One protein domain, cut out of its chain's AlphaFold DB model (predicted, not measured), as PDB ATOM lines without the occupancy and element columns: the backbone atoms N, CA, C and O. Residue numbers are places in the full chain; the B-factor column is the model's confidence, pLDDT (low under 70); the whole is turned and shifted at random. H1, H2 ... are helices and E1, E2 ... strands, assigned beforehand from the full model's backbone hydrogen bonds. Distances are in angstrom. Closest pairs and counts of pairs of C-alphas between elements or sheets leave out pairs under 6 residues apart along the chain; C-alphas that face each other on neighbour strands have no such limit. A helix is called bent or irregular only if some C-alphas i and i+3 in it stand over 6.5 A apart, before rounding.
ATOM      1  N   LYS A 118     -13.000  37.102   8.838       94.94
ATOM      2  CA  LYS A 118     -13.123  37.154   7.381       94.94
ATOM      3  C   LYS A 118     -11.858  36.594   6.740       94.94
ATOM      4  O   LYS A 118     -10.777  36.718   7.303       94.94
ATOM      5  N   ILE A 119     -11.990  36.043   5.538       96.69
ATOM      6  CA  ILE A 119     -10.845  35.716   4.685       96.69
ATOM      7  C   ILE A 119     -10.723  36.822   3.647       96.69
ATOM      8  O   ILE A 119     -11.701  37.144   2.962       96.69
ATOM      9  N   MET A 120      -9.535  37.403   3.528       97.25
ATOM     10  CA  MET A 120      -9.246  38.415   2.519       97.25
ATOM     11  C   MET A 120      -7.970  38.064   1.769       97.25
ATOM     12  O   MET A 120      -7.066  37.448   2.330       97.25
ATOM     13  N   ILE A 121      -7.901  38.469   0.505       97.38
ATOM     14  CA  ILE A 121      -6.660  38.490  -0.262       97.38
ATOM     15  C   ILE A 121      -5.948  39.823  -0.065       97.38
ATOM     16  O   ILE A 121      -6.588  40.876   0.019       97.38
ATOM     17  N   ARG A 122      -4.622  39.753   0.001       96.88
ATOM     18  CA  ARG A 122      -3.712  40.889   0.142       96.88
ATOM     19  C   ARG A 122      -2.442  40.656  -0.681       96.88
ATOM     20  O   ARG A 122      -2.120  39.514  -1.017       96.88
ATOM     21  N   ALA A 123      -1.687  41.716  -0.957       96.44
ATOM     22  CA  ALA A 123      -0.308  41.574  -1.425       96.44
ATOM     23  C   ALA A 123       0.576  41.024  -0.301       96.44
ATOM     24  O   ALA A 123       0.280  41.290   0.854       96.44
ATOM     25  N   SER A 124       1.644  40.286  -0.615       93.94
ATOM     26  CA  SER A 124       2.575  39.670   0.339       93.94
ATOM     27  C   SER A 124       3.437  40.703   1.060       93.94
ATOM     28  O   SER A 124       3.647  40.592   2.272       93.94
ATOM     29  N   ASP A 125       3.868  41.725   0.328       92.56
ATOM     30  CA  ASP A 125       4.544  42.908   0.853       92.56
ATOM     31  C   ASP A 125       3.489  43.948   1.213       92.56
ATOM     32  O   ASP A 125       2.569  44.166   0.423       92.56
ATOM     33  N   ARG A 126       3.613  44.555   2.396       88.19
ATOM     34  CA  ARG A 126       2.632  45.503   2.937       88.19
ATOM     35  C   ARG A 126       3.091  46.936   2.682       88.19
ATOM     36  O   ARG A 126       4.173  47.306   3.136       88.19
ATOM     37  N   TYR A 127       2.247  47.718   2.025       91.75
ATOM     38  CA  TYR A 127       2.327  49.175   1.961       91.75
ATOM     39  C   TYR A 127       1.119  49.794   2.669       91.75
ATOM     40  O   TYR A 127       0.093  49.136   2.837       91.75
ATOM     41  N   GLU A 128       1.255  51.033   3.140       86.56
ATOM     42  CA  GLU A 128       0.250  51.686   3.996       86.56
ATOM     43  C   GLU A 128      -1.116  51.813   3.305       86.56
ATOM     44  O   GLU A 128      -2.145  51.551   3.925       86.56
ATOM     45  N   ASP A 129      -1.116  52.113   2.005       88.19
ATOM     46  CA  ASP A 129      -2.330  52.348   1.214       88.19
ATOM     47  C   ASP A 129      -2.845  51.114   0.453       88.19
ATOM     48  O   ASP A 129      -3.808  51.205  -0.335       88.19
ATOM     49  N   ASP A 130      -2.226  49.949   0.682       93.31
ATOM     50  CA  ASP A 130      -2.635  48.699   0.052       93.31
ATOM     51  C   ASP A 130      -4.095  48.368   0.373       93.31
ATOM     52  O   ASP A 130      -4.593  48.534   1.486       93.31
ATOM     53  N   ILE A 131      -4.796  47.845  -0.632       94.00
ATOM     54  CA  ILE A 131      -6.135  47.298  -0.425       94.00
ATOM     55  C   ILE A 131      -6.062  45.841   0.021       94.00
ATOM     56  O   ILE A 131      -5.240  45.059  -0.457       94.00
ATOM     57  N   ASN A 132      -7.029  45.463   0.849       95.44
ATOM     58  CA  ASN A 132      -7.382  44.075   1.103       95.44
ATOM     59  C   ASN A 132      -8.751  43.813   0.474       95.44
ATOM     60  O   ASN A 132      -9.626  44.681   0.491       95.44
ATOM     61  N   GLN A 133      -8.961  42.620  -0.073       95.69
ATOM     62  CA  GLN A 133     -10.237  42.262  -0.687       95.69
ATOM     63  C   GLN A 133     -10.811  41.012  -0.037       95.69
ATOM     64  O   GLN A 133     -10.219  39.939  -0.091       95.69
ATOM     65  N   GLN A 134     -11.993  41.138   0.563       96.19
ATOM     66  CA  GLN A 134     -12.688  39.990   1.128       96.19
ATOM     67  C   GLN A 134     -13.099  39.010   0.026       96.19
ATOM     68  O   GLN A 134     -13.681  39.402  -0.986       96.19
ATOM     69  N   ILE A 135     -12.866  37.723   0.272       95.00
ATOM     70  CA  ILE A 135     -13.330  36.632  -0.585       95.00
ATOM     71  C   ILE A 135     -14.343  35.760   0.159       95.00
ATOM     72  O   ILE A 135     -14.365  35.705   1.392       95.00
ATOM     73  N   LYS A 136     -15.233  35.108  -0.592       91.69
ATOM     74  CA  LYS A 136     -16.259  34.216  -0.041       91.69
ATOM     75  C   LYS A 136     -15.957  32.789  -0.467       91.69
ATOM     76  O   LYS A 136     -15.991  32.490  -1.652       91.69
ATOM     77  N   VAL A 137     -15.715  31.935   0.516       90.50
ATOM     78  CA  VAL A 137     -15.502  30.494   0.347       90.50
ATOM     79  C   VAL A 137     -16.532  29.743   1.177       90.50
ATOM     80  O   VAL A 137     -17.010  30.272   2.189       90.50
ATOM     81  N   ASN A 138     -16.893  28.531   0.764       89.25
ATOM     82  CA  ASN A 138     -17.780  27.712   1.572       89.25
ATOM     83  C   ASN A 138     -17.060  27.249   2.842       89.25
ATOM     84  O   ASN A 138     -15.907  26.812   2.821       89.25
ATOM     85  N   LEU A 139     -17.772  27.360   3.961       89.81
ATOM     86  CA  LEU A 139     -17.310  26.925   5.270       89.81
ATOM     87  C   LEU A 139     -18.263  25.855   5.799       89.81
ATOM     88  O   LEU A 139     -19.482  26.017   5.723       89.81
ATOM     89  N   SER A 140     -17.712  24.796   6.381       88.31
ATOM     90  CA  SER A 140     -18.467  23.765   7.095       88.31
ATOM     91  C   SER A 140     -18.131  23.878   8.573       88.31
ATOM     92  O   SER A 140     -16.979  23.690   8.958       88.31
ATOM     93  N   ASN A 141     -19.113  24.246   9.401       87.12
ATOM     94  CA  ASN A 141     -18.893  24.576  10.816       87.12
ATOM     95  C   ASN A 141     -17.755  25.600  11.009       87.12
ATOM     96  O   ASN A 141     -16.846  25.383  11.803       87.12
ATOM     97  N   GLU A 142     -17.785  26.686  10.226       86.75
ATOM     98  CA  GLU A 142     -16.781  27.774  10.206       86.75
ATOM     99  C   GLU A 142     -15.376  27.378   9.719       86.75
ATOM    100  O   GLU A 142     -14.528  28.246   9.518       86.75
ATOM    101  N   LYS A 143     -15.138  26.092   9.465       91.19
ATOM    102  CA  LYS A 143     -13.880  25.565   8.944       91.19
ATOM    103  C   LYS A 143     -13.854  25.608   7.421       91.19
ATOM    104  O   LYS A 143     -14.883  25.392   6.774       91.19
ATOM    105  N   LEU A 144     -12.673  25.839   6.851       90.12
ATOM    106  CA  LEU A 144     -12.470  25.788   5.404       90.12
ATOM    107  C   LEU A 144     -12.800  24.381   4.864       90.12
ATOM    108  O   LEU A 144     -12.238  23.390   5.333       90.12
ATOM    109  N   CYS A 145     -13.696  24.289   3.876       85.69
ATOM    110  CA  CYS A 145     -14.096  23.004   3.290       85.69
ATOM    111  C   CYS A 145     -12.967  22.346   2.482       85.69
ATOM    112  O   CYS A 145     -12.699  21.158   2.648       85.69
ATOM    113  N   SER A 146     -12.302  23.116   1.616       88.88
ATOM    114  CA  SER A 146     -11.167  22.654   0.816       88.88
ATOM    115  C   SER A 146     -10.188  23.794   0.545       88.88
ATOM    116  O   SER A 146     -10.587  24.931   0.286       88.88
ATOM    117  N   LYS A 147      -8.890  23.468   0.556       90.06
ATOM    118  CA  LYS A 147      -7.836  24.381   0.095       90.06
ATOM    119  C   LYS A 147      -7.960  24.681  -1.398       90.06
ATOM    120  O   LYS A 147      -7.695  25.804  -1.807       90.06
ATOM    121  N   GLU A 148      -8.418  23.720  -2.196       92.50
ATOM    122  CA  GLU A 148      -8.598  23.902  -3.641       92.50
ATOM    123  C   GLU A 148      -9.697  24.926  -3.928       92.50
ATOM    124  O   GLU A 148      -9.550  25.762  -4.813       92.50
ATOM    125  N   GLU A 149     -10.782  24.909  -3.149       91.00
ATOM    126  CA  GLU A 149     -11.864  25.887  -3.285       91.00
ATOM    127  C   GLU A 149     -11.381  27.304  -2.965       91.00
ATOM    128  O   GLU A 149     -11.688  28.248  -3.694       91.00
ATOM    129  N   LEU A 150     -10.570  27.445  -1.912       94.31
ATOM    130  CA  LEU A 150      -9.915  28.708  -1.588       94.31
ATOM    131  C   LEU A 150      -9.029  29.185  -2.743       94.31
ATOM    132  O   LEU A 150      -9.137  30.338  -3.151       94.31
ATOM    133  N   GLU A 151      -8.189  28.315  -3.302       94.56
ATOM    134  CA  GLU A 151      -7.324  28.663  -4.434       94.56
ATOM    135  C   GLU A 151      -8.115  29.054  -5.688       94.56
ATOM    136  O   GLU A 151      -7.734  30.001  -6.382       94.56
ATOM    137  N   ILE A 152      -9.216  28.358  -5.983       94.31
ATOM    138  CA  ILE A 152     -10.117  28.693  -7.093       94.31
ATOM    139  C   ILE A 152     -10.713  30.084  -6.879       94.31
ATOM    140  O   ILE A 152     -10.708  30.898  -7.806       94.31
ATOM    141  N   GLU A 153     -11.183  30.384  -5.668       95.94
ATOM    142  CA  GLU A 153     -11.753  31.693  -5.359       95.94
ATOM    143  C   GLU A 153     -10.707  32.808  -5.451       95.94
ATOM    144  O   GLU A 153     -10.973  33.852  -6.049       95.94
ATOM    145  N   VAL A 154      -9.499  32.581  -4.926       95.94
ATOM    146  CA  VAL A 154      -8.382  33.526  -5.055       95.94
ATOM    147  C   VAL A 154      -8.091  33.791  -6.532       95.94
ATOM    148  O   VAL A 154      -8.087  34.950  -6.940       95.94
ATOM    149  N   LYS A 155      -7.930  32.746  -7.356       96.00
ATOM    150  CA  LYS A 155      -7.682  32.881  -8.805       96.00
ATOM    151  C   LYS A 155      -8.806  33.624  -9.525       96.00
ATOM    152  O   LYS A 155      -8.527  34.406 -10.430       96.00
ATOM    153  N   ARG A 156     -10.062  33.422  -9.116       96.06
ATOM    154  CA  ARG A 156     -11.226  34.123  -9.679       96.06
ATOM    155  C   ARG A 156     -11.185  35.627  -9.402       96.06
ATOM    156  O   ARG A 156     -11.513  36.412 -10.287       96.06
ATOM    157  N   GLN A 157     -10.798  36.024  -8.191       96.81
ATOM    158  CA  GLN A 157     -10.754  37.431  -7.766       96.81
ATOM    159  C   GLN A 157      -9.451  38.142  -8.163       96.81
ATOM    160  O   GLN A 157      -9.402  39.374  -8.198       96.81
ATOM    161  N   LEU A 158      -8.407  37.372  -8.481       96.50
ATOM    162  CA  LEU A 158      -7.051  37.854  -8.727       96.50
ATOM    163  C   LEU A 158      -6.948  38.973  -9.780       96.50
ATOM    164  O   LEU A 158      -6.260  39.951  -9.489       96.50
ATOM    165  N   PRO A 159      -7.617  38.917 -10.954       97.19
ATOM    166  CA  PRO A 159      -7.469  39.962 -11.969       97.19
ATOM    167  C   PRO A 159      -7.934  41.338 -11.478       97.19
ATOM    168  O   PRO A 159      -7.204  42.320 -11.602       97.19
ATOM    169  N   ILE A 160      -9.114  41.393 -10.851       96.75
ATOM    170  CA  ILE A 160      -9.706  42.635 -10.328       96.75
ATOM    171  C   ILE A 160      -8.874  43.169  -9.160       96.75
ATOM    172  O   ILE A 160      -8.621  44.374  -9.066       96.75
ATOM    173  N   PHE A 161      -8.407  42.272  -8.288       97.75
ATOM    174  CA  PHE A 161      -7.546  42.641  -7.172       97.75
ATOM    175  C   PHE A 161      -6.237  43.269  -7.659       97.75
ATOM    176  O   PHE A 161      -5.891  44.370  -7.230       97.75
ATOM    177  N   LEU A 162      -5.544  42.609  -8.596       97.81
ATOM    178  CA  LEU A 162      -4.277  43.082  -9.156       97.81
ATOM    179  C   LEU A 162      -4.420  44.404  -9.902       97.81
ATOM    180  O   LEU A 162      -3.524  45.239  -9.806       97.81
ATOM    181  N   GLU A 163      -5.510  44.607 -10.640       97.56
ATOM    182  CA  GLU A 163      -5.795  45.890 -11.282       97.56
ATOM    183  C   GLU A 163      -5.938  47.000 -10.234       97.56
ATOM    184  O   GLU A 163      -5.268  48.033 -10.312       97.56
ATOM    185  N   THR A 164      -6.756  46.757  -9.211       97.00
ATOM    186  CA  THR A 164      -7.096  47.779  -8.217       97.00
ATOM    187  C   THR A 164      -5.899  48.141  -7.336       97.00
ATOM    188  O   THR A 164      -5.627  49.328  -7.141       97.00
ATOM    189  N   ILE A 165      -5.157  47.146  -6.830       97.31
ATOM    190  CA  ILE A 165      -3.986  47.388  -5.976       97.31
ATOM    191  C   ILE A 165      -2.849  48.050  -6.757       97.31
ATOM    192  O   ILE A 165      -2.250  49.003  -6.272       97.31
ATOM    193  N   ASN A 166      -2.582  47.619  -7.994       97.44
ATOM    194  CA  ASN A 166      -1.485  48.185  -8.778       97.44
ATOM    195  C   ASN A 166      -1.775  49.596  -9.277       97.44
ATOM    196  O   ASN A 166      -0.836  50.372  -9.431       97.44
ATOM    197  N   ARG A 167      -3.049  49.942  -9.498       96.75
ATOM    198  CA  ARG A 167      -3.436  51.332  -9.750       96.75
ATOM    199  C   ARG A 167      -3.056  52.217  -8.561       96.75
ATOM    200  O   ARG A 167      -2.335  53.186  -8.760       96.75
ATOM    201  N   LYS A 168      -3.445  51.829  -7.340       95.44
ATOM    202  CA  LYS A 168      -3.078  52.564  -6.118       95.44
ATOM    203  C   LYS A 168      -1.566  52.660  -5.918       95.44
ATOM    204  O   LYS A 168      -1.036  53.746  -5.728       95.44
ATOM    205  N   ARG A 169      -0.853  51.535  -6.027       96.06
ATOM    206  CA  ARG A 169       0.610  51.524  -5.892       96.06
ATOM    207  C   ARG A 169       1.287  52.432  -6.915       96.06
ATOM    208  O   ARG A 169       2.234  53.133  -6.581       96.06
ATOM    209  N   SER A 170       0.780  52.479  -8.147       96.00
ATOM    210  CA  SER A 170       1.294  53.399  -9.164       96.00
ATOM    211  C   SER A 170       1.075  54.870  -8.803       96.00
ATOM    212  O   SER A 170       1.934  55.684  -9.123       96.00
ATOM    213  N   GLU A 171      -0.042  55.217  -8.160       95.62
ATOM    214  CA  GLU A 171      -0.321  56.582  -7.684       95.62
ATOM    215  C   GLU A 171       0.652  56.999  -6.565       95.62
ATOM    216  O   GLU A 171       1.047  58.162  -6.493       95.62
ATOM    217  N   ASN A 172       1.119  56.030  -5.769       94.62
ATOM    218  CA  ASN A 172       2.034  56.232  -4.643       94.62
ATOM    219  C   ASN A 172       3.520  55.948  -4.952       94.62
ATOM    220  O   ASN A 172       4.359  56.022  -4.057       94.62
ATOM    221  N   ASN A 173       3.881  55.651  -6.208       94.06
ATOM    222  CA  ASN A 173       5.232  55.228  -6.620       94.06
ATOM    223  C   ASN A 173       5.747  53.950  -5.917       94.06
ATOM    224  O   ASN A 173       6.946  53.792  -5.672       94.06
ATOM    225  N   GLU A 174       4.851  53.015  -5.617       95.44
ATOM    226  CA  GLU A 174       5.145  51.738  -4.967       95.44
ATOM    227  C   GLU A 174       5.301  50.590  -5.992       95.44
ATOM    228  O   GLU A 174       4.715  50.622  -7.082       95.44
ATOM    229  N   PRO A 175       6.075  49.531  -5.681       95.69
ATOM    230  CA  PRO A 175       6.301  48.417  -6.599       95.69
ATOM    231  C   PRO A 175       5.029  47.637  -6.942       95.69
ATOM    232  O   PRO A 175       4.248  47.257  -6.067       95.69
ATOM    233  N   LYS A 176       4.884  47.294  -8.225       96.25
ATOM    234  CA  LYS A 176       3.767  46.494  -8.743       96.25
ATOM    235  C   LYS A 176       3.714  45.093  -8.109       96.25
ATOM    236  O   LYS A 176       4.700  44.359  -8.141       96.25
ATOM    237  N   VAL A 177       2.534  44.702  -7.639       96.38
ATOM    238  CA  VAL A 177       2.174  43.359  -7.168       96.38
ATOM    239  C   VAL A 177       1.989  42.415  -8.353       96.38
ATOM    240  O   VAL A 177       1.280  42.728  -9.318       96.38
ATOM    241  N   ARG A 178       2.608  41.239  -8.266       96.25
ATOM    242  CA  ARG A 178       2.459  40.121  -9.207       96.25
ATOM    243  C   ARG A 178       1.536  39.042  -8.641       96.25
ATOM    244  O   ARG A 178       1.308  38.978  -7.439       96.25
ATOM    245  N   GLU A 179       1.050  38.152  -9.502       94.25
ATOM    246  CA  GLU A 179       0.149  37.052  -9.122       94.25
ATOM    247  C   GLU A 179       0.697  36.185  -7.980       94.25
ATOM    248  O   GLU A 179      -0.009  35.894  -7.020       94.25
ATOM    249  N   ASN A 180       1.984  35.833  -8.037       94.56
ATOM    250  CA  ASN A 180       2.652  35.023  -7.017       94.56
ATOM    251  C   ASN A 180       2.909  35.769  -5.693       94.56
ATOM    252  O   ASN A 180       3.430  35.173  -4.755       94.56
ATOM    253  N   GLN A 181       2.584  37.062  -5.631       96.06
ATOM    254  CA  GLN A 181       2.677  37.899  -4.437       96.06
ATOM    255  C   GLN A 181       1.303  38.139  -3.806       96.06
ATOM    256  O   GLN A 181       1.196  38.960  -2.906       96.06
ATOM    257  N   VAL A 182       0.239  37.469  -4.254       96.88
ATOM    258  CA  VAL A 182      -1.085  37.575  -3.629       96.88
ATOM    259  C   VAL A 182      -1.311  36.381  -2.716       96.88
ATOM    260  O   VAL A 182      -1.174  35.234  -3.139       96.88
ATOM    261  N   ILE A 183      -1.662  36.649  -1.460       96.56
ATOM    262  CA  ILE A 183      -1.962  35.612  -0.470       96.56
ATOM    263  C   ILE A 183      -3.321  35.860   0.176       96.56
ATOM    264  O   ILE A 183      -3.779  37.000   0.243       96.56
ATOM    265  N   ALA A 184      -3.947  34.797   0.678       97.06
ATOM    266  CA  ALA A 184      -5.133  34.889   1.520       97.06
ATOM    267  C   ALA A 184      -4.730  34.857   3.002       97.06
ATOM    268  O   ALA A 184      -3.860  34.075   3.377       97.06
ATOM    269  N   SER A 185      -5.366  35.687   3.823       97.56
ATOM    270  CA  SER A 185      -5.147  35.746   5.272       97.56
ATOM    271  C   SER A 185      -6.464  35.982   6.017       97.56
ATOM    272  O   SER A 185      -7.473  36.372   5.415       97.56
ATOM    273  N   ALA A 186      -6.469  35.703   7.316       97.56
ATOM    274  CA  ALA A 186      -7.578  35.944   8.218       97.56
ATOM    275  C   ALA A 186      -7.552  37.375   8.780       97.56
ATOM    276  O   ALA A 186      -6.556  37.855   9.331       97.56
ATOM    277  N   PHE A 187      -8.701  38.036   8.688       97.44
ATOM    278  CA  PHE A 187      -8.910  39.421   9.083       97.44
ATOM    279  C   PHE A 187     -10.070  39.553  10.063       97.44
ATOM    280  O   PHE A 187     -11.008  38.748  10.068       97.44
ATOM    281  N   LEU A 188     -10.023  40.605  10.872       95.62
ATOM    282  CA  LEU A 188     -11.062  40.972  11.822       95.62
ATOM    283  C   LEU A 188     -11.419  42.450  11.712       95.62
ATOM    284  O   LEU A 188     -10.599  43.294  11.357       95.62
ATOM    285  N   GLU A 189     -12.659  42.741  12.087       94.06
ATOM    286  CA  GLU A 189     -13.169  44.098  12.236       94.06
ATOM    287  C   GLU A 189     -13.745  44.276  13.638       94.06
ATOM    288  O   GLU A 189     -14.442  43.396  14.155       94.06
ATOM    289  N   ILE A 190     -13.471  45.427  14.243       93.50
ATOM    290  CA  ILE A 190     -14.031  45.818  15.533       93.50
ATOM    291  C   ILE A 190     -14.109  47.342  15.631       93.50
ATOM    292  O   ILE A 190     -13.099  48.029  15.534       93.50
ATOM    293  N   GLU A 191     -15.313  47.863  15.871       90.31
ATOM    294  CA  GLU A 191     -15.560  49.307  16.000       90.31
ATOM    295  C   GLU A 191     -15.008  50.093  14.787       90.31
ATOM    296  O   GLU A 191     -15.416  49.833  13.653       90.31
ATOM    297  N   GLU A 192     -14.102  51.048  15.007       89.38
ATOM    298  CA  GLU A 192     -13.416  51.823  13.968       89.38
ATOM    299  C   GLU A 192     -12.329  51.044  13.202       89.38
ATOM    300  O   GLU A 192     -11.928  51.465  12.116       89.38
ATOM    301  N   TYR A 193     -11.866  49.906  13.728       91.75
ATOM    302  CA  TYR A 193     -10.798  49.104  13.136       91.75
ATOM    303  C   TYR A 193     -11.355  48.146  12.094       91.75
ATOM    304  O   TYR A 193     -11.997  47.145  12.426       91.75
ATOM    305  N   LYS A 194     -11.090  48.454  10.826       90.31
ATOM    306  CA  LYS A 194     -11.501  47.644   9.681       90.31
ATOM    307  C   LYS A 194     -10.316  46.898   9.095       90.31
ATOM    308  O   LYS A 194      -9.202  47.408   9.131       90.31
ATOM    309  N   ASP A 195     -10.593  45.715   8.558       92.00
ATOM    310  CA  ASP A 195      -9.646  44.902   7.798       92.00
ATOM    311  C   ASP A 195      -8.274  44.765   8.481       92.00
ATOM    312  O   ASP A 195      -7.227  44.924   7.851       92.00
ATOM    313  N   ILE A 196      -8.267  44.422   9.777       94.94
ATOM    314  CA  ILE A 196      -7.030  44.153  10.519       94.94
ATOM    315  C   ILE A 196      -6.638  42.680  10.381       94.94
ATOM    316  O   ILE A 196      -7.381  41.786  10.792       94.94
ATOM    317  N   GLU A 197      -5.447  42.431   9.833       96.12
ATOM    318  CA  GLU A 197      -4.852  41.096   9.704       96.12
ATOM    319  C   GLU A 197      -4.497  40.535  11.092       96.12
ATOM    320  O   GLU A 197      -3.714  41.130  11.843       96.12
ATOM    321  N   ILE A 198      -5.044  39.366  11.432       97.81
ATOM    322  CA  ILE A 198      -4.908  38.771  12.772       97.81
ATOM    323  C   ILE A 198      -3.456  38.408  13.071       97.81
ATOM    324  O   ILE A 198      -2.938  38.742  14.140       97.81
TER     325      ILE A 198
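This is residues 118 to 198 of the 224 residues of an uncharacterized protein of Marine Group I thaumarchaeote (UniProt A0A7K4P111). Picture a small twisted sheet of three strands with one long, bent helix over one face: arm H1a crosses over E1 and E2, while arm H1b only grazes the sheet. The long strand E2 bends, and its pairing is staggered, with E1 along its first part and with E3 along its last part, where E2 and E3 fold into a hairpin that reaches away from the helix. A long link, residues 124 to 146, passes by E1 with its residues 133 to 134 and sticks out at residues 139 to 144. The printed part has 81 residues with one named helix and three named strands, in the order E1, H1, E2, E3; the sheet's order is E1, E2, E3, all antiparallel, and the class is mixed, helices and strands. It is compact, with a radius of gyration of the C-alphas of 13.2 A, and flat, spanning 43 by 31 by 16 A.

Start with the inner strand E2, residues 182 to 190, which bends by 53 degrees at residue 185. Beside its residues 182 to 187 look for edge strand E1, residues 118 to 123, antiparallel at 133 degrees, with N 120 and O 185 within hydrogen-bond range at 3.0 A and N 183 and O 122 at 2.9 A. Beside its residues 187 to 190 find the other edge strand, E3, residues 193 to 197, antiparallel at 143 degrees; E2 and E3 are a hairpin, with N 188 and O 196 at 2.9 A. The sheet is only just strongly twisted, its C-alphas lying up to 4.2 A off the best plane. H1, residues 147 to 171, was assigned as one helix by its hydrogen bonds but is bent: C-alphas 156 and 159 are 7.3 A apart, and arms H1a, residues 147 to 156, and H1b, residues 159 to 171, stand at a steep tilt of 59 degrees. H1a is on the sheet at a height of 9.7 A over it and runs across the strands, at 85 degrees to E2 on the local plane. It lies over E2 and, only just, over E1, on which 3 of its C-alphas fall; the closest C-alphas of H1a and E1 are those of Val 154 and Ile 121, 7.1 A apart. H1b only grazes the sheet with its residues 161 to 166, and E1 and H1b are near each other. In H1a and H1b every O i to N i+4 pair is within hydrogen-bond range.

Find C-alpha 118 at (-13.123, 37.154, 7.381), where E1 begins its 16.2 A. H1a runs 14.2 A from C-alpha 147 at (-7.836, 24.381, 0.095), and H1b runs 18.6 A. E2 runs 24.6 A, and E3 runs 10.5 A to C-alpha 197 at (-4.852, 41.096, 9.704).

Look for the two C-alphas farthest apart, those of Asn 141 and Asn 173, at 42.7 A. The link from E1 to H1 is long, with 23 residues; that from H1 to E2 is short, and that from E2 to E3 is tight. The printed part has no cut, and no printed residue has a pLDDT under 70.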